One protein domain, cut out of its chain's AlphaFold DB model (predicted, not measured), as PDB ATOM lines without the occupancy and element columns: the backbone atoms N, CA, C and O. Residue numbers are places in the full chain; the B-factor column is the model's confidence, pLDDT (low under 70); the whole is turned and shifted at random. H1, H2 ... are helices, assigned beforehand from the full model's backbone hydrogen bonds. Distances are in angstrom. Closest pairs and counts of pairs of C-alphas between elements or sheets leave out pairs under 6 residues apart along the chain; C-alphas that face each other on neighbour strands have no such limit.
ATOM      1  N   MET A  21     100.104 150.651 169.912       54.84
ATOM      2  CA  MET A  21      99.118 150.361 170.958       54.84
ATOM      3  C   MET A  21      99.721 150.227 172.357       54.84
ATOM      4  O   MET A  21      99.020 150.429 173.344       54.84
ATOM      5  N   ALA A  22     101.016 149.919 172.460       57.22
ATOM      6  CA  ALA A  22     101.724 149.958 173.742       57.22
ATOM      7  C   ALA A  22     101.937 151.405 174.224       57.22
ATOM      8  O   ALA A  22     102.033 151.659 175.421       57.22
ATOM      9  N   GLN A  23     101.976 152.365 173.294       62.19
ATOM     10  CA  GLN A  23     102.192 153.775 173.613       62.19
ATOM     11  C   GLN A  23     100.987 154.375 174.352       62.19
ATOM     12  O   GLN A  23     101.175 155.038 175.365       62.19
ATOM     13  N   SER A  24      99.753 154.074 173.929       75.56
ATOM     14  CA  SER A  24      98.550 154.680 174.516       75.56
ATOM     15  C   SER A  24      98.242 154.212 175.942       75.56
ATOM     16  O   SER A  24      97.831 155.035 176.761       75.56
ATOM     17  N   ALA A  25      98.464 152.932 176.258       80.19
ATOM     18  CA  ALA A  25      98.318 152.400 177.617       80.19
ATOM     19  C   ALA A  25      99.437 152.905 178.541       80.19
ATOM     20  O   ALA A  25      99.164 153.373 179.641       80.19
ATOM     21  N   ALA A  26     100.686 152.920 178.060       84.62
ATOM     22  CA  ALA A  26     101.806 153.468 178.824       84.62
ATOM     23  C   ALA A  26     101.653 154.971 179.120       84.62
ATOM     24  O   ALA A  26     102.191 155.453 180.115       84.62
ATOM     25  N   ASP A  27     100.954 155.724 178.268       88.62
ATOM     26  CA  ASP A  27     100.658 157.137 178.511       88.62
ATOM     27  C   ASP A  27      99.555 157.355 179.558       88.62
ATOM     28  O   ASP A  27      99.605 158.372 180.252       88.62
ATOM     29  N   LEU A  28      98.582 156.440 179.684       88.62
ATOM     30  CA  LEU A  28      97.600 156.465 180.782       88.62
ATOM     31  C   LEU A  28      98.300 156.218 182.116       88.62
ATOM     32  O   LEU A  28      98.350 157.118 182.947       88.62
ATOM     33  N   GLU A  29      99.026 155.106 182.200       88.56
ATOM     34  CA  GLU A  29      99.768 154.687 183.389       88.56
ATOM     35  C   GLU A  29     100.726 155.775 183.912       88.56
ATOM     36  O   GLU A  29     100.860 156.019 185.111       88.56
ATOM     37  N   ARG A  30     101.400 156.503 183.008       91.88
ATOM     38  CA  ARG A  30     102.252 157.646 183.391       91.88
ATOM     39  C   ARG A  30     101.473 158.751 184.091       91.88
ATOM     40  O   ARG A  30     102.017 159.404 184.986       91.88
ATOM     41  N   ARG A  31     100.252 159.029 183.632       93.12
ATOM     42  CA  ARG A  31      99.389 160.057 184.216       93.12
ATOM     43  C   ARG A  31      98.838 159.607 185.560       93.12
ATOM     44  O   ARG A  31      98.762 160.454 186.451       93.12
ATOM     45  N   ASP A  32      98.508 158.333 185.729       91.75
ATOM     46  CA  ASP A  32      98.021 157.809 187.010       91.75
ATOM     47  C   ASP A  32      99.127 157.820 188.057       91.75
ATOM     48  O   ASP A  32      98.968 158.458 189.100       91.75
ATOM     49  N   LEU A  33     100.318 157.327 187.696       93.12
ATOM     50  CA  LEU A  33     101.516 157.428 188.528       93.12
ATOM     51  C   LEU A  33     101.776 158.871 188.989       93.12
ATOM     52  O   LEU A  33     102.112 159.130 190.147       93.12
ATOM     53  N   TYR A  34     101.660 159.835 188.075       94.69
ATOM     54  CA  TYR A  34     101.870 161.241 188.404       94.69
ATOM     55  C   TYR A  34     100.806 161.774 189.376       94.69
ATOM     56  O   TYR A  34     101.128 162.534 190.292       94.69
ATOM     57  N   GLN A  35      99.541 161.381 189.212       94.31
ATOM     58  CA  GLN A  35      98.456 161.774 190.116       94.31
ATOM     59  C   GLN A  35      98.633 161.166 191.512       94.31
ATOM     60  O   GLN A  35      98.556 161.898 192.501       94.31
ATOM     61  N   GLU A  36      98.959 159.878 191.585       94.38
ATOM     62  CA  GLU A  36      99.302 159.148 192.812       94.38
ATOM     63  C   GLU A  36     100.442 159.829 193.579       94.38
ATOM     64  O   GLU A  36     100.313 160.144 194.765       94.38
ATOM     65  N   GLN A  37     101.531 160.172 192.884       95.88
ATOM     66  CA  GLN A  37     102.662 160.884 193.484       95.88
ATOM     67  C   GLN A  37     102.270 162.250 194.049       95.88
ATOM     68  O   GLN A  37     102.726 162.614 195.134       95.88
ATOM     69  N   ARG A  38     101.410 163.009 193.356       95.44
ATOM     70  CA  ARG A  38     100.936 164.314 193.843       95.44
ATOM     71  C   ARG A  38     100.089 164.188 195.101       95.44
ATOM     72  O   ARG A  38     100.238 164.998 196.015       95.44
ATOM     73  N   ILE A  39      99.204 163.194 195.152       94.06
ATOM     74  CA  ILE A  39      98.383 162.955 196.340       94.06
ATOM     75  C   ILE A  39      99.292 162.515 197.499       94.06
ATOM     76  O   ILE A  39      99.188 163.071 198.592       94.06
ATOM     77  N   LEU A  40     100.245 161.607 197.257       95.19
ATOM     78  CA  LEU A  40     101.199 161.153 198.272       95.19
ATOM     79  C   LEU A  40     102.023 162.324 198.817       95.19
ATOM     80  O   LEU A  40     102.141 162.481 200.033       95.19
ATOM     81  N   GLN A  41     102.549 163.167 197.928       95.06
ATOM     82  CA  GLN A  41     103.291 164.364 198.305       95.06
ATOM     83  C   GLN A  41     102.431 165.311 199.145       95.06
ATOM     84  O   GLN A  41     102.921 165.830 200.143       95.06
ATOM     85  N   GLY A  42     101.156 165.500 198.790       94.31
ATOM     86  CA  GLY A  42     100.238 166.335 199.562       94.31
ATOM     87  C   GLY A  42      99.971 165.796 200.971       94.31
ATOM     88  O   GLY A  42      99.937 166.560 201.934       94.31
ATOM     89  N   VAL A  43      99.857 164.475 201.132       93.94
ATOM     90  CA  VAL A  43      99.708 163.860 202.466       93.94
ATOM     91  C   VAL A  43     101.006 163.951 203.277       93.94
ATOM     92  O   VAL A  43     100.960 164.117 204.496       93.94
ATOM     93  N   GLN A  44     102.168 163.844 202.627       93.31
ATOM     94  CA  GLN A  44     103.476 163.977 203.283       93.31
ATOM     95  C   GLN A  44     103.778 165.418 203.709       93.31
ATOM     96  O   GLN A  44     104.326 165.633 204.789       93.31
ATOM     97  N   SER A  45     103.416 166.400 202.881       93.56
ATOM     98  CA  SER A  45     103.594 167.826 203.179       93.56
ATOM     99  C   SER A  45     102.557 168.356 204.173       93.56
ATOM    100  O   SER A  45     102.772 169.412 204.763       93.56
ATOM    101  N   GLY A  46     101.442 167.641 204.351       91.44
ATOM    102  CA  GLY A  46     100.296 168.100 205.132       91.44
ATOM    103  C   GLY A  46      99.367 169.045 204.365       91.44
ATOM    104  O   GLY A  46      98.425 169.564 204.956       91.44
ATOM    105  N   SER A  47      99.587 169.252 203.062       93.44
ATOM    106  CA  SER A  47      98.673 170.030 202.214       93.44
ATOM    107  C   SER A  47      97.420 169.250 201.802       93.44
ATOM    108  O   SER A  47      96.534 169.817 201.182       93.44
ATOM    109  N   LEU A  48      97.358 167.946 202.082       93.19
ATOM    110  CA  LEU A  48      96.152 167.127 201.977       93.19
ATOM    111  C   LEU A  48      95.924 166.391 203.294       93.19
ATOM    112  O   LEU A  48      96.836 165.763 203.843       93.19
ATOM    113  N   THR A  49      94.686 166.399 203.774       91.25
ATOM    114  CA  THR A  49      94.280 165.525 204.878       91.25
ATOM    115  C   THR A  49      94.171 164.073 204.405       91.25
ATOM    116  O   THR A  49      93.935 163.780 203.230       91.25
ATOM    117  N   ALA A  50      94.267 163.120 205.338       89.88
ATOM    118  CA  ALA A  50      94.033 161.709 205.028       89.88
ATOM    119  C   ALA A  50      92.621 161.464 204.457       89.88
ATOM    120  O   ALA A  50      92.416 160.570 203.639       89.88
ATOM    121  N   GLN A  51      91.635 162.267 204.857       89.31
ATOM    122  CA  GLN A  51      90.261 162.116 204.390       89.31
ATOM    123  C   GLN A  51      90.075 162.625 202.954       89.31
ATOM    124  O   GLN A  51      89.339 162.012 202.178       89.31
ATOM    125  N   GLU A  52      90.757 163.704 202.578       91.81
ATOM    126  CA  GLU A  52      90.766 164.231 201.206       91.81
ATOM    127  C   GLU A  52      91.541 163.321 200.276       91.81
ATOM    128  O   GLU A  52      91.027 162.955 199.221       91.81
ATOM    129  N   ALA A  53      92.711 162.851 200.711       93.00
ATOM    130  CA  ALA A  53      93.455 161.833 199.987       93.00
ATOM    131  C   ALA A  53      92.592 160.583 199.747       93.00
ATOM    132  O   ALA A  53      92.536 160.098 198.624       93.00
ATOM    133  N   ALA A  54      91.807 160.133 200.735       89.69
ATOM    134  CA  ALA A  54      90.879 159.013 200.550       89.69
ATOM    135  C   ALA A  54      89.773 159.309 199.519       89.69
ATOM    136  O   ALA A  54      89.319 158.407 198.815       89.69
ATOM    137  N   ARG A  55      89.300 160.559 199.424       91.00
ATOM    138  CA  ARG A  55      88.318 160.965 198.403       91.00
ATOM    139  C   ARG A  55      88.949 161.006 197.014       91.00
ATOM    140  O   ARG A  55      88.325 160.524 196.073       91.00
ATOM    141  N   LEU A  56      90.161 161.545 196.899       93.81
ATOM    142  CA  LEU A  56      90.933 161.577 195.655       93.81
ATOM    143  C   LEU A  56      91.250 160.154 195.174       93.81
ATOM    144  O   LEU A  56      91.049 159.860 194.001       93.81
ATOM    145  N   GLN A  57      91.580 159.248 196.100       90.62
ATOM    146  CA  GLN A  57      91.824 157.827 195.837       90.62
ATOM    147  C   GLN A  57      90.592 157.054 195.335       90.62
ATOM    148  O   GLN A  57      90.678 156.086 194.584       90.62
ATOM    149  N   ARG A  58      89.378 157.489 195.685       88.62
ATOM    150  CA  ARG A  58      88.169 156.946 195.034       88.62
ATOM    151  C   ARG A  58      88.038 157.418 193.590       88.62
ATOM    152  O   ARG A  58      87.424 156.729 192.777       88.62
ATOM    153  N   GLY A  59      88.557 158.608 193.298       90.69
ATOM    154  CA  GLY A  59      88.648 159.159 191.953       90.69
ATOM    155  C   GLY A  59      89.601 158.348 191.081       90.69
ATOM    156  O   GLY A  59      89.166 157.914 190.015       90.69
ATOM    157  N   THR A  60      90.825 158.090 191.563       91.06
ATOM    158  CA  THR A  60      91.825 157.235 190.882       91.06
ATOM    159  C   THR A  60      91.233 155.853 190.624       91.06
ATOM    160  O   THR A  60      91.018 155.488 189.479       91.06
ATOM    161  N   SER A  61      90.716 155.192 191.666       87.69
ATOM    162  CA  SER A  61      90.083 153.868 191.553       87.69
ATOM    163  C   SER A  61      88.943 153.792 190.527       87.69
ATOM    164  O   SER A  61      88.625 152.718 190.012       87.69
ATOM    165  N   ARG A  62      88.240 154.902 190.263       89.88
ATOM    166  CA  ARG A  62      87.200 154.950 189.227       89.88
ATOM    167  C   ARG A  62      87.806 155.060 187.828       89.88
ATOM    168  O   ARG A  62      87.241 154.471 186.908       89.88
ATOM    169  N   ILE A  63      88.892 155.812 187.682       90.44
ATOM    170  CA  ILE A  63      89.653 155.934 186.436       90.44
ATOM    171  C   ILE A  63      90.281 154.582 186.101       90.44
ATOM    172  O   ILE A  63      89.952 154.063 185.043       90.44
ATOM    173  N   ASP A  64      90.968 153.923 187.037       86.56
ATOM    174  CA  ASP A  64      91.558 152.584 186.839       86.56
ATOM    175  C   ASP A  64      90.518 151.561 186.345       86.56
ATOM    176  O   ASP A  64      90.762 150.700 185.500       86.56
ATOM    177  N   ARG A  65      89.278 151.656 186.845       87.06
ATOM    178  CA  ARG A  65      88.173 150.835 186.328       87.06
ATOM    179  C   ARG A  65      87.842 151.187 184.885       87.06
ATOM    180  O   ARG A  65      87.635 150.284 184.089       87.06
ATOM    181  N   MET A  66      87.750 152.464 184.531       89.44
ATOM    182  CA  MET A  66      87.517 152.858 183.139       89.44
ATOM    183  C   MET A  66      88.643 152.371 182.221       89.44
ATOM    184  O   MET A  66      88.350 151.874 181.135       89.44
ATOM    185  N   GLU A  67      89.892 152.459 182.673       87.69
ATOM    186  CA  GLU A  67      91.074 152.022 181.931       87.69
ATOM    187  C   GLU A  67      91.107 150.510 181.749       87.69
ATOM    188  O   GLU A  67      91.139 150.040 180.616       87.69
ATOM    189  N   SER A  68      90.953 149.736 182.825       84.69
ATOM    190  CA  SER A  68      90.862 148.274 182.741       84.69
ATOM    191  C   SER A  68      89.727 147.794 181.833       84.69
ATOM    192  O   SER A  68      89.892 146.805 181.113       84.69
ATOM    193  N   HIS A  69      88.581 148.487 181.812       85.50
ATOM    194  CA  HIS A  69      87.483 148.157 180.899       85.50
ATOM    195  C   HIS A  69      87.851 148.458 179.446       85.50
ATOM    196  O   HIS A  69      87.609 147.609 178.589       85.50
ATOM    197  N   ALA A  70      88.459 149.614 179.181       86.00
ATOM    198  CA  ALA A  70      88.875 149.996 177.836       86.00
ATOM    199  C   ALA A  70      90.017 149.101 177.315       86.00
ATOM    200  O   ALA A  70      90.037 148.687 176.163       86.00
ATOM    201  N   LEU A  71      90.950 148.704 178.182       81.75
ATOM    202  CA  LEU A  71      92.087 147.850 177.829       81.75
ATOM    203  C   LEU A  71      91.739 146.353 177.778       81.75
ATOM    204  O   LEU A  71      92.550 145.558 177.292       81.75
ATOM    205  N   ARG A  72      90.545 145.940 178.232       80.25
ATOM    206  CA  ARG A  72      90.124 144.527 178.311       80.25
ATOM    207  C   ARG A  72      90.262 143.800 176.976       80.25
ATOM    208  O   ARG A  72      90.824 142.701 176.900       80.25
ATOM    209  N   ASP A  73      89.768 144.436 175.923       74.44
ATOM    210  CA  ASP A  73      89.732 143.849 174.586       74.44
ATOM    211  C   ASP A  73      91.089 144.043 173.868       74.44
ATOM    212  O   ASP A  73      91.364 143.417 172.843       74.44
ATOM    213  N   GLY A  74      92.012 144.779 174.502       67.94
ATOM    214  CA  GLY A  74      93.373 145.060 174.039       67.94
ATOM    215  C   GLY A  74      93.462 146.257 173.095       67.94
ATOM    216  O   GLY A  74      94.536 146.516 172.557       67.94
ATOM    217  N   GLN A  75      92.351 146.964 172.886       77.19
ATOM    218  CA  GLN A  75      92.210 148.087 171.966       77.19
ATOM    219  C   GLN A  75      91.598 149.263 172.708       77.19
ATOM    220  O   GLN A  75      90.550 149.107 173.314       77.19
ATOM    221  N   LEU A  76      92.243 150.424 172.640       81.75
ATOM    222  CA  LEU A  76      91.727 151.644 173.249       81.75
ATOM    223  C   LEU A  76      90.960 152.442 172.190       81.75
ATOM    224  O   LEU A  76      91.585 153.002 171.284       81.75
ATOM    225  N   ASP A  77      89.629 152.498 172.286       86.75
ATOM    226  CA  ASP A  77      88.829 153.319 171.372       86.75
ATOM    227  C   ASP A  77      89.042 154.818 171.643       86.75
ATOM    228  O   ASP A  77      89.260 155.254 172.777       86.75
ATOM    229  N   MET A  78      88.913 155.650 170.606       86.75
ATOM    230  CA  MET A  78      89.049 157.106 170.730       86.75
ATOM    231  C   MET A  78      88.027 157.697 171.709       86.75
ATOM    232  O   MET A  78      88.338 158.647 172.432       86.75
ATOM    233  N   ARG A  79      86.805 157.149 171.762       88.56
ATOM    234  CA  ARG A  79      85.765 157.641 172.680       88.56
ATOM    235  C   ARG A  79      86.050 157.229 174.119       88.56
ATOM    236  O   ARG A  79      85.783 158.009 175.032       88.56
ATOM    237  N   GLU A  80      86.575 156.026 174.326       89.81
ATOM    238  CA  GLU A  80      87.006 155.548 175.641       89.81
ATOM    239  C   GLU A  80      88.178 156.380 176.150       89.81
ATOM    240  O   GLU A  80      88.101 156.917 177.257       89.81
ATOM    241  N   ARG A  81      89.185 156.601 175.296       90.19
ATOM    242  CA  ARG A  81      90.317 157.484 175.582       90.19
ATOM    243  C   ARG A  81      89.853 158.877 175.995       90.19
ATOM    244  O   ARG A  81      90.238 159.348 177.057       90.19
ATOM    245  N   ALA A  82      88.972 159.505 175.216       90.44
ATOM    246  CA  ALA A  82      88.472 160.844 175.526       90.44
ATOM    247  C   ALA A  82      87.724 160.904 176.872       90.44
ATOM    248  O   ALA A  82      87.822 161.892 177.601       90.44
ATOM    249  N   ARG A  83      86.981 159.846 177.226       93.12
ATOM    250  CA  ARG A  83      86.302 159.746 178.528       93.12
ATOM    251  C   ARG A  83      87.298 159.606 179.675       93.12
ATOM    252  O   ARG A  83      87.098 160.248 180.706       93.12
ATOM    253  N   ILE A  84      88.328 158.776 179.503       93.00
ATOM    254  CA  ILE A  84      89.399 158.572 180.485       93.00
ATOM    255  C   ILE A  84      90.181 159.872 180.687       93.00
ATOM    256  O   ILE A  84      90.270 160.347 181.816       93.00
ATOM    257  N   ASP A  85      90.619 160.522 179.607       92.62
ATOM    258  CA  ASP A  85      91.346 161.794 179.672       92.62
ATOM    259  C   ASP A  85      90.520 162.879 180.384       92.62
ATOM    260  O   ASP A  85      91.011 163.553 181.288       92.62
ATOM    261  N   ALA A  86      89.226 163.005 180.065       95.00
ATOM    262  CA  ALA A  86      88.350 163.962 180.742       95.00
ATOM    263  C   ALA A  86      88.190 163.667 182.248       95.00
ATOM    264  O   ALA A  86      88.045 164.594 183.059       95.00
ATOM    265  N   ALA A  87      88.194 162.386 182.634       94.75
ATOM    266  CA  ALA A  87      88.149 161.967 184.030       94.75
ATOM    267  C   ALA A  87      89.470 162.278 184.754       94.75
ATOM    268  O   ALA A  87      89.422 162.883 185.829       94.75
ATOM    269  N   GLN A  88      90.618 161.968 184.141       94.75
ATOM    270  CA  GLN A  88      91.951 162.318 184.645       94.75
ATOM    271  C   GLN A  88      92.114 163.836 184.804       94.75
ATOM    272  O   GLN A  88      92.539 164.307 185.856       94.75
ATOM    273  N   ASP A  89      91.669 164.641 183.836       95.88
ATOM    274  CA  ASP A  89      91.727 166.107 183.929       95.88
ATOM    275  C   ASP A  89      90.856 166.650 185.070       95.88
ATOM    276  O   ASP A  89      91.201 167.618 185.760       95.88
ATOM    277  N   ARG A  90      89.681 166.046 185.282       96.25
ATOM    278  CA  ARG A  90      88.813 166.396 186.412       96.25
ATOM    279  C   ARG A  90      89.482 166.057 187.740       96.25
ATOM    280  O   ARG A  90      89.440 166.904 188.635       96.25
ATOM    281  N   LEU A  91      90.092 164.880 187.855       94.88
ATOM    282  CA  LEU A  91      90.813 164.474 189.055       94.88
ATOM    283  C   LEU A  91      92.030 165.372 189.298       94.88
ATOM    284  O   LEU A  91      92.174 165.911 190.390       94.88
ATOM    285  N   GLY A  92      92.822 165.661 188.266       95.81
ATOM    286  CA  GLY A  92      93.963 166.573 188.338       95.81
ATOM    287  C   GLY A  92      93.587 167.958 188.869       95.81
ATOM    288  O   GLY A  92      94.279 168.483 189.747       95.81
ATOM    289  N   ARG A  93      92.456 168.516 188.408       96.19
ATOM    290  CA  ARG A  93      91.887 169.767 188.944       96.19
ATOM    291  C   ARG A  93      91.455 169.637 190.401       96.19
ATOM    292  O   ARG A  93      91.649 170.584 191.158       96.19
ATOM    293  N   GLN A  94      90.867 168.508 190.789       94.00
ATOM    294  CA  GLN A  94      90.477 168.261 192.175       94.00
ATOM    295  C   GLN A  94      91.711 168.194 193.080       94.00
ATOM    296  O   GLN A  94      91.766 168.946 194.041       94.00
ATOM    297  N   ILE A  95      92.741 167.421 192.716       92.62
ATOM    298  CA  ILE A  95      94.012 167.356 193.458       92.62
ATOM    299  C   ILE A  95      94.586 168.766 193.648       92.62
ATOM    300  O   ILE A  95      94.956 169.137 194.756       92.62
ATOM    301  N   SER A  96      94.623 169.586 192.590       94.62
ATOM    302  CA  SER A  96      95.129 170.962 192.693       94.62
ATOM    303  C   SER A  96      94.309 171.828 193.649       94.62
ATOM    304  O   SER A  96      94.893 172.590 194.411       94.62
ATOM    305  N   ARG A  97      92.976 171.712 193.622       93.31
ATOM    306  CA  ARG A  97      92.091 172.474 194.514       93.31
ATOM    307  C   ARG A  97      92.269 172.072 195.971       93.31
ATOM    308  O   ARG A  97      92.484 172.956 196.782       93.31
ATOM    309  N   GLU A  98      92.224 170.776 196.263       91.56
ATOM    310  CA  GLU A  98      92.362 170.257 197.631       91.56
ATOM    311  C   GLU A  98      93.775 170.555 198.164       91.56
ATOM    312  O   GLU A  98      93.926 171.077 199.250       91.56
ATOM    313  N   SER A  99      94.830 170.362 197.359       88.00
ATOM    314  CA  SER A  99      96.215 170.635 197.800       88.00
ATOM    315  C   SER A  99      96.549 172.115 198.016       88.00
ATOM    316  O   SER A  99      97.579 172.429 198.610       88.00
ATOM    317  N   SER A 100      95.735 173.021 197.466       86.69
ATOM    318  CA  SER A 100      95.928 174.473 197.572       86.69
ATOM    319  C   SER A 100      94.913 175.132 198.496       86.69
ATOM    320  O   SER A 100      94.995 176.346 198.722       86.69
ATOM    321  N   ASP A 101      93.934 174.379 198.999       78.00
ATOM    322  CA  ASP A 101      93.096 174.894 200.058       78.00
ATOM    323  C   ASP A 101      93.967 175.054 201.313       78.00
ATOM    324  O   ASP A 101      94.969 174.370 201.509       78.00
ATOM    325  N   ARG A 102      93.715 176.096 202.104       65.06
ATOM    326  CA  ARG A 102      94.632 176.525 203.177       65.06
ATOM    327  C   ARG A 102      94.548 175.616 204.407       65.06
ATOM    328  O   ARG A 102      94.606 176.103 205.537       65.06
ATOM    329  N   GLN A 103      94.356 174.321 204.200       70.88
ATOM    330  CA  GLN A 103      94.344 173.330 205.253       70.88
ATOM    331  C   GLN A 103      95.774 172.949 205.623       70.88
ATOM    332  O   GLN A 103      96.665 172.835 204.785       70.88
ATOM    333  N   ASN A 104      95.996 172.783 206.923       76.31
ATOM    334  CA  ASN A 104      97.248 172.270 207.455       76.31
ATOM    335  C   ASN A 104      96.935 170.954 208.164       76.31
ATOM    336  O   ASN A 104      96.564 170.931 209.343       76.31
ATOM    337  N   ALA A 105      96.987 169.861 207.408       83.00
ATOM    338  CA  ALA A 105      96.831 168.527 207.953       83.00
ATOM    339  C   ALA A 105      98.084 168.150 208.749       83.00
ATOM    340  O   ALA A 105      99.196 168.506 208.378       83.00
ATOM    341  N   ASN A 106      97.935 167.368 209.821       87.19
ATOM    342  CA  ASN A 106      99.090 166.802 210.512       87.19
ATOM    343  C   ASN A 106      99.614 165.577 209.726       87.19
ATOM    344  O   ASN A 106      98.980 164.513 209.787       87.19
ATOM    345  N   PRO A 107     100.771 165.655 209.036       88.00
ATOM    346  CA  PRO A 107     101.311 164.524 208.277       88.00
ATOM    347  C   PRO A 107     101.767 163.370 209.183       88.00
ATOM    348  O   PRO A 107     101.885 162.234 208.733       88.00
ATOM    349  N   ASN A 108     101.979 163.630 210.479       90.25
ATOM    350  CA  ASN A 108     102.386 162.632 211.466       90.25
ATOM    351  C   ASN A 108     101.215 161.931 212.161       90.25
ATOM    352  O   ASN A 108     101.453 161.071 213.014       90.25
ATOM    353  N   SER A 109      99.968 162.279 211.832       88.62
ATOM    354  CA  SER A 109      98.814 161.602 212.421       88.62
ATOM    355  C   SER A 109      98.814 160.103 212.059       88.62
ATOM    356  O   SER A 109      99.278 159.733 210.973       88.62
ATOM    357  N   PRO A 110      98.285 159.213 212.923       89.75
ATOM    358  CA  PRO A 110      98.179 157.787 212.606       89.75
ATOM    359  C   PRO A 110      97.431 157.515 211.295       89.75
ATOM    360  O   PRO A 110      97.782 156.590 210.566       89.75
ATOM    361  N   GLU A 111      96.418 158.323 210.976       86.25
ATOM    362  CA  GLU A 111      95.660 158.208 209.727       86.25
ATOM    363  C   GLU A 111      96.492 158.638 208.513       86.25
ATOM    364  O   GLU A 111      96.533 157.912 207.521       86.25
ATOM    365  N   SER A 112      97.223 159.754 208.609       89.12
ATOM    366  CA  SER A 112      98.122 160.233 207.549       89.12
ATOM    367  C   SER A 112      99.239 159.232 207.258       89.12
ATOM    368  O   SER A 112      99.507 158.951 206.096       89.12
ATOM    369  N   ARG A 113      99.845 158.625 208.287       90.88
ATOM    370  CA  ARG A 113     100.878 157.588 208.108       90.88
ATOM    371  C   ARG A 113     100.333 156.351 207.400       90.88
ATOM    372  O   ARG A 113     100.923 155.899 206.425       90.88
ATOM    373  N   ARG A 114      99.165 155.853 207.822       88.69
ATOM    374  CA  ARG A 114      98.487 154.732 207.143       88.69
ATOM    375  C   ARG A 114      98.166 155.064 205.690       88.69
ATOM    376  O   ARG A 114      98.273 154.191 204.832       88.69
ATOM    377  N   MET A 115      97.762 156.305 205.418       90.50
ATOM    378  CA  MET A 115      97.525 156.769 204.056       90.50
ATOM    379  C   MET A 115      98.825 156.780 203.246       90.50
ATOM    380  O   MET A 115      98.874 156.173 202.184       90.50
ATOM    381  N   GLN A 116      99.901 157.371 203.773       91.69
ATOM    382  CA  GLN A 116     101.214 157.389 203.118       91.69
ATOM    383  C   GLN A 116     101.721 155.975 202.814       91.69
ATOM    384  O   GLN A 116     102.225 155.739 201.723       91.69
ATOM    385  N   GLU A 117     101.575 155.028 203.744       87.25
ATOM    386  CA  GLU A 117     101.964 153.626 203.543       87.25
ATOM    387  C   GLU A 117     101.149 152.942 202.440       87.25
ATOM    388  O   GLU A 117     101.695 152.189 201.635       87.25
ATOM    389  N   ARG A 118      99.831 153.181 202.391       86.88
ATOM    390  CA  ARG A 118      98.963 152.645 201.330       86.88
ATOM    391  C   ARG A 118      99.362 153.205 199.968       86.88
ATOM    392  O   ARG A 118      99.662 152.416 199.079       86.88
ATOM    393  N   MET A 119      99.485 154.522 199.869       88.75
ATOM    394  CA  MET A 119      99.828 155.208 198.626       88.75
ATOM    395  C   MET A 119     101.245 154.894 198.142       88.75
ATOM    396  O   MET A 119     101.482 154.768 196.950       88.75
ATOM    397  N   GLN A 120     102.210 154.688 199.044       90.56
ATOM    398  CA  GLN A 120     103.542 154.209 198.653       90.56
ATOM    399  C   GLN A 120     103.486 152.829 197.994       90.56
ATOM    400  O   GLN A 120     104.253 152.560 197.071       90.56
ATOM    401  N   ARG A 121     102.587 151.948 198.454       86.25
ATOM    402  CA  ARG A 121     102.374 150.650 197.803       86.25
ATOM    403  C   ARG A 121     101.709 150.813 196.442       86.25
ATOM    404  O   ARG A 121     102.116 150.108 195.530       86.25
ATOM    405  N   GLU A 122     100.745 151.718 196.312       84.38
ATOM    406  CA  GLU A 122     100.056 152.016 195.046       84.38
ATOM    407  C   GLU A 122     101.035 152.587 194.016       84.38
ATOM    408  O   GLU A 122     101.285 151.940 193.006       84.38
ATOM    409  N   VAL A 123     101.762 153.654 194.359       89.25
ATOM    410  CA  VAL A 123     102.851 154.198 193.529       89.25
ATOM    411  C   VAL A 123     103.856 153.113 193.121       89.25
ATOM    412  O   VAL A 123     104.352 153.117 191.997       89.25
ATOM    413  N   HIS A 124     104.196 152.180 194.015       86.75
ATOM    414  CA  HIS A 124     105.116 151.084 193.690       86.75
ATOM    415  C   HIS A 124     104.522 150.060 192.712       86.75
ATOM    416  O   HIS A 124     105.260 149.482 191.908       86.75
ATOM    417  N   ILE A 125     103.214 149.809 192.785       83.88
ATOM    418  CA  ILE A 125     102.495 148.952 191.834       83.88
ATOM    419  C   ILE A 125     102.521 149.608 190.452       83.88
ATOM    420  O   ILE A 125     103.009 148.978 189.512       83.88
ATOM    421  N   ASP A 126     102.144 150.880 190.366       85.81
ATOM    422  CA  ASP A 126     102.065 151.633 189.109       85.81
ATOM    423  C   ASP A 126     103.452 151.790 188.460       85.81
ATOM    424  O   ASP A 126     103.655 151.572 187.266       85.81
ATOM    425  N   GLN A 127     104.504 152.044 189.257       88.56
ATOM    426  CA  GLN A 127     105.883 152.065 188.739       88.56
ATOM    427  C   GLN A 127     106.292 150.734 188.110       88.56
ATOM    428  O   GLN A 127     107.005 150.710 187.099       88.56
ATOM    429  N   ARG A 128     105.889 149.616 188.722       86.25
ATOM    430  CA  ARG A 128     106.189 148.283 188.198       86.25
ATOM    431  C   ARG A 128     105.402 148.021 186.918       86.25
ATOM    432  O   ARG A 128     105.996 147.495 185.977       86.25
ATOM    433  N   GLN A 129     104.123 148.386 186.880       82.75
ATOM    434  CA  GLN A 129     103.272 148.253 185.698       82.75
ATOM    435  C   GLN A 129     103.853 149.061 184.536       82.75
ATOM    436  O   GLN A 129     104.167 148.488 183.491       82.75
ATOM    437  N   LEU A 130     104.171 150.338 184.762       85.88
ATOM    438  CA  LEU A 130     104.809 151.195 183.766       85.88
ATOM    439  C   LEU A 130     106.158 150.651 183.279       85.88
ATOM    440  O   LEU A 130     106.476 150.735 182.089       85.88
ATOM    441  N   ARG A 131     106.984 150.107 184.185       84.69
ATOM    442  CA  ARG A 131     108.261 149.483 183.807       84.69
ATOM    443  C   ARG A 131     108.030 148.267 182.917       84.69
ATOM    444  O   ARG A 131     108.686 148.180 181.885       84.69
ATOM    445  N   GLY A 132     107.107 147.381 183.284       83.94
ATOM    446  CA  GLY A 132     106.867 146.187 182.487       83.94
ATOM    447  C   GLY A 132     106.174 146.476 181.150       83.94
ATOM    448  O   GLY A 132     106.424 145.796 180.161       83.94
ATOM    449  N   MET A 133     105.385 147.552 181.051       82.06
ATOM    450  CA  MET A 133     104.913 148.048 179.751       82.06
ATOM    451  C   MET A 133     106.073 148.563 178.884       82.06
ATOM    452  O   MET A 133     106.073 148.382 177.669       82.06
ATOM    453  N   ARG A 134     107.073 149.219 179.494       82.25
ATOM    454  CA  ARG A 134     108.244 149.762 178.779       82.25
ATOM    455  C   ARG A 134     109.196 148.687 178.270       82.25
ATOM    456  O   ARG A 134     109.767 148.870 177.199       82.25
ATOM    457  N   ASP A 135     109.415 147.629 179.045       82.88
ATOM    458  CA  ASP A 135     110.303 146.525 178.663       82.88
ATOM    459  C   ASP A 135     109.578 145.403 177.891       82.88
ATOM    460  O   ASP A 135     110.224 144.477 177.402       82.88
ATOM    461  N   GLY A 136     108.254 145.513 177.734       78.19
ATOM    462  CA  GLY A 136     107.415 144.555 177.017       78.19
ATOM    463  C   GLY A 136     107.044 143.308 177.824       78.19
ATOM    464  O   GLY A 136     106.421 142.404 177.266       78.19
ATOM    465  N   SER A 137     107.396 143.238 179.114       77.31
ATOM    466  CA  SER A 137     107.008 142.138 180.010       77.31
ATOM    467  C   SER A 137     105.547 142.189 180.469       77.31
ATOM    468  O   SER A 137     105.026 141.161 180.899       77.31
ATOM    469  N   TYR A 138     104.874 143.341 180.347       73.31
ATOM    470  CA  TYR A 138     103.428 143.469 180.528       73.31
ATOM    471  C   TYR A 138     102.743 143.887 179.230       73.31
ATOM    472  O   TYR A 138     102.999 144.961 178.685       73.31
ATOM    473  N   SER A 139     101.800 143.063 178.772       69.75
ATOM    474  CA  SER A 139     100.843 143.462 177.741       69.75
ATOM    475  C   SER A 139      99.682 144.270 178.335       69.75
ATOM    476  O   SER A 139      99.283 144.061 179.482       69.75
ATOM    477  N   ASN A 140      99.052 145.122 177.521       68.75
ATOM    478  CA  ASN A 140      97.871 145.914 177.912       68.75
ATOM    479  C   ASN A 140      96.764 145.059 178.568       68.75
ATOM    480  O   ASN A 140      96.102 145.486 179.510       68.75
ATOM    481  N   ARG A 141      96.585 143.815 178.102       64.69
ATOM    482  CA  ARG A 141      95.582 142.880 178.632       64.69
ATOM    483  C   ARG A 141      95.988 142.278 179.979       64.69
ATOM    484  O   ARG A 141      95.123 141.933 180.782       64.69
ATOM    485  N   GLU A 142      97.282 142.101 180.228       68.38
ATOM    486  CA  GLU A 142      97.788 141.649 181.528       68.38
ATOM    487  C   GLU A 142      97.672 142.747 182.574       68.38
ATOM    488  O   GLU A 142      97.222 142.449 183.678       68.38
ATOM    489  N   VAL A 143      97.947 143.998 182.198       67.38
ATOM    490  CA  VAL A 143      97.713 145.167 183.058       67.38
ATOM    491  C   VAL A 143      96.237 145.244 183.434       67.38
ATOM    492  O   VAL A 143      95.925 145.159 184.615       67.38
ATOM    493  N   ALA A 144      95.319 145.216 182.461       63.78
ATOM    494  CA  ALA A 144      93.877 145.247 182.734       63.78
ATOM    495  C   ALA A 144      93.399 144.107 183.662       63.78
ATOM    496  O   ALA A 144      92.531 144.292 184.521       63.78
ATOM    497  N   ARG A 145      93.962 142.897 183.514       67.31
ATOM    498  CA  ARG A 145      93.660 141.753 184.396       67.31
ATOM    499  C   ARG A 145      94.240 141.929 185.794       67.31
ATOM    500  O   ARG A 145      93.621 141.481 186.759       67.31
ATOM    501  N   GLN A 146      95.427 142.510 185.895       64.88
ATOM    502  CA  GLN A 146      96.106 142.749 187.159       64.88
ATOM    503  C   GLN A 146      95.412 143.878 187.928       64.88
ATOM    504  O   GLN A 146      95.048 143.681 189.083       64.88
ATOM    505  N   GLU A 147      95.043 144.961 187.250       61.62
ATOM    506  CA  GLU A 147      94.179 146.018 187.777       61.62
ATOM    507  C   GLU A 147      92.812 145.498 188.207       61.62
ATOM    508  O   GLU A 147      92.343 145.852 189.276       61.62
ATOM    509  N   SER A 148      92.173 144.609 187.443       58.78
ATOM    510  CA  SER A 148      90.885 144.024 187.856       58.78
ATOM    511  C   SER A 148      90.994 143.248 189.179       58.78
ATOM    512  O   SER A 148      90.031 143.194 189.947       58.78
ATOM    513  N   ARG A 149      92.161 142.650 189.461       60.28
ATOM    514  CA  ARG A 149      92.449 141.956 190.728       60.28
ATOM    515  C   ARG A 149      92.790 142.940 191.848       60.28
ATOM    516  O   ARG A 149      92.318 142.762 192.969       60.28
ATOM    517  N   ASP A 150      93.548 143.985 191.536       57.72
ATOM    518  CA  ASP A 150      94.006 144.975 192.510       57.72
ATOM    519  C   ASP A 150      92.904 145.993 192.866       57.72
ATOM    520  O   ASP A 150      92.758 146.357 194.031       57.72
ATOM    521  N   ALA A 151      92.034 146.369 191.924       50.66
ATOM    522  CA  ALA A 151      90.918 147.304 192.102       50.66
ATOM    523  C   ALA A 151      89.841 146.799 193.080       50.66
ATOM    524  O   ALA A 151      89.156 147.606 193.715       50.66
ATOM    525  N   GLY A 152      89.699 145.476 193.236       49.12
ATOM    526  CA  GLY A 152      88.860 144.870 194.278       49.12
ATOM    527  C   GLY A 152      89.434 145.048 195.691       49.12
ATOM    528  O   GLY A 152      88.688 145.046 196.665       49.12
ATOM    529  N   ASN A 153      90.749 145.254 195.804       48.53
ATOM    530  CA  ASN A 153      91.460 145.463 197.067       48.53
ATOM    531  C   ASN A 153      91.774 146.954 197.338       48.53
ATOM    532  O   ASN A 153      91.924 147.343 198.495       48.53
ATOM    533  N   ARG A 154      91.798 147.802 196.293       55.50
ATOM    534  CA  ARG A 154      91.897 149.280 196.357       55.50
ATOM    535  C   ARG A 154      90.616 149.964 196.862       55.50
ATOM    536  O   ARG A 154      90.528 151.188 196.863       55.50
ATOM    537  N   GLN A 155      89.593 149.218 197.291       54.06
ATOM    538  CA  GLN A 155      88.341 149.798 197.790       54.06
ATOM    539  C   GLN A 155      88.569 150.650 199.054       54.06
ATOM    540  O   GLN A 155      88.519 150.181 200.195       54.06
ATOM    541  N   PHE A 156      88.802 151.951 198.839       56.75
ATOM    542  CA  PHE A 156      88.867 153.026 199.834       56.75
ATOM    543  C   PHE A 156      87.472 153.313 200.416       56.75
ATOM    544  O   PHE A 156      86.938 154.427 200.392       56.75
TER     545      PHE A 156
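Overview. This is residues 21 to 156 of the 277 residues of an uncharacterized protein of Betaproteobacteria bacterium RIFCSPLOWO2_02_FULL_62_17 (UniProt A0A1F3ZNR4). Four long helices run side by side in an up-and-down bundle, each against the one before: the longest, H4, and H3 lie on opposite sides of the middle pair H1 and H2, while short H5 folds back along part of H2. The 136 printed residues have five named helices, H1 to H5, and no named strand; the class is all helix. The whole is compact, radius of gyration of the C-alphas 14.9 A, spanning 43 by 26 by 24 A.

Along the chain. Find C-alpha 110 at (98.179, 157.787, 212.606); from there H4 runs 37.8 A to residue 135. H1 holds residues 21 to 45, 36.9 A; H2, 50 to 71, 30.6 A; H3, 78 to 100, 32.7 A. H5, residues 140 to 150, ends at (94.006, 144.975, 192.510).

Arrangement. H4 touches H1, closest at C-alphas 126 and 33, 5.8 A. H1 and H2 form a hairpin at 5 degrees, a shallow tilt. H2 touches H5 with residues 64 to 71 alone, at a steep tilt of 39 degrees; C-alphas 68 and 144 are closest, 4.3 A. H3 and H4 are apart. O i to N i+4 pairs are within hydrogen-bond range throughout H2, H3, H4 and H5, and in 19 of 21 in H1.

Size, cuts and confidence. The printed part has no cut and no long link; pLDDT is under 70 at residues 139 to 156, among others.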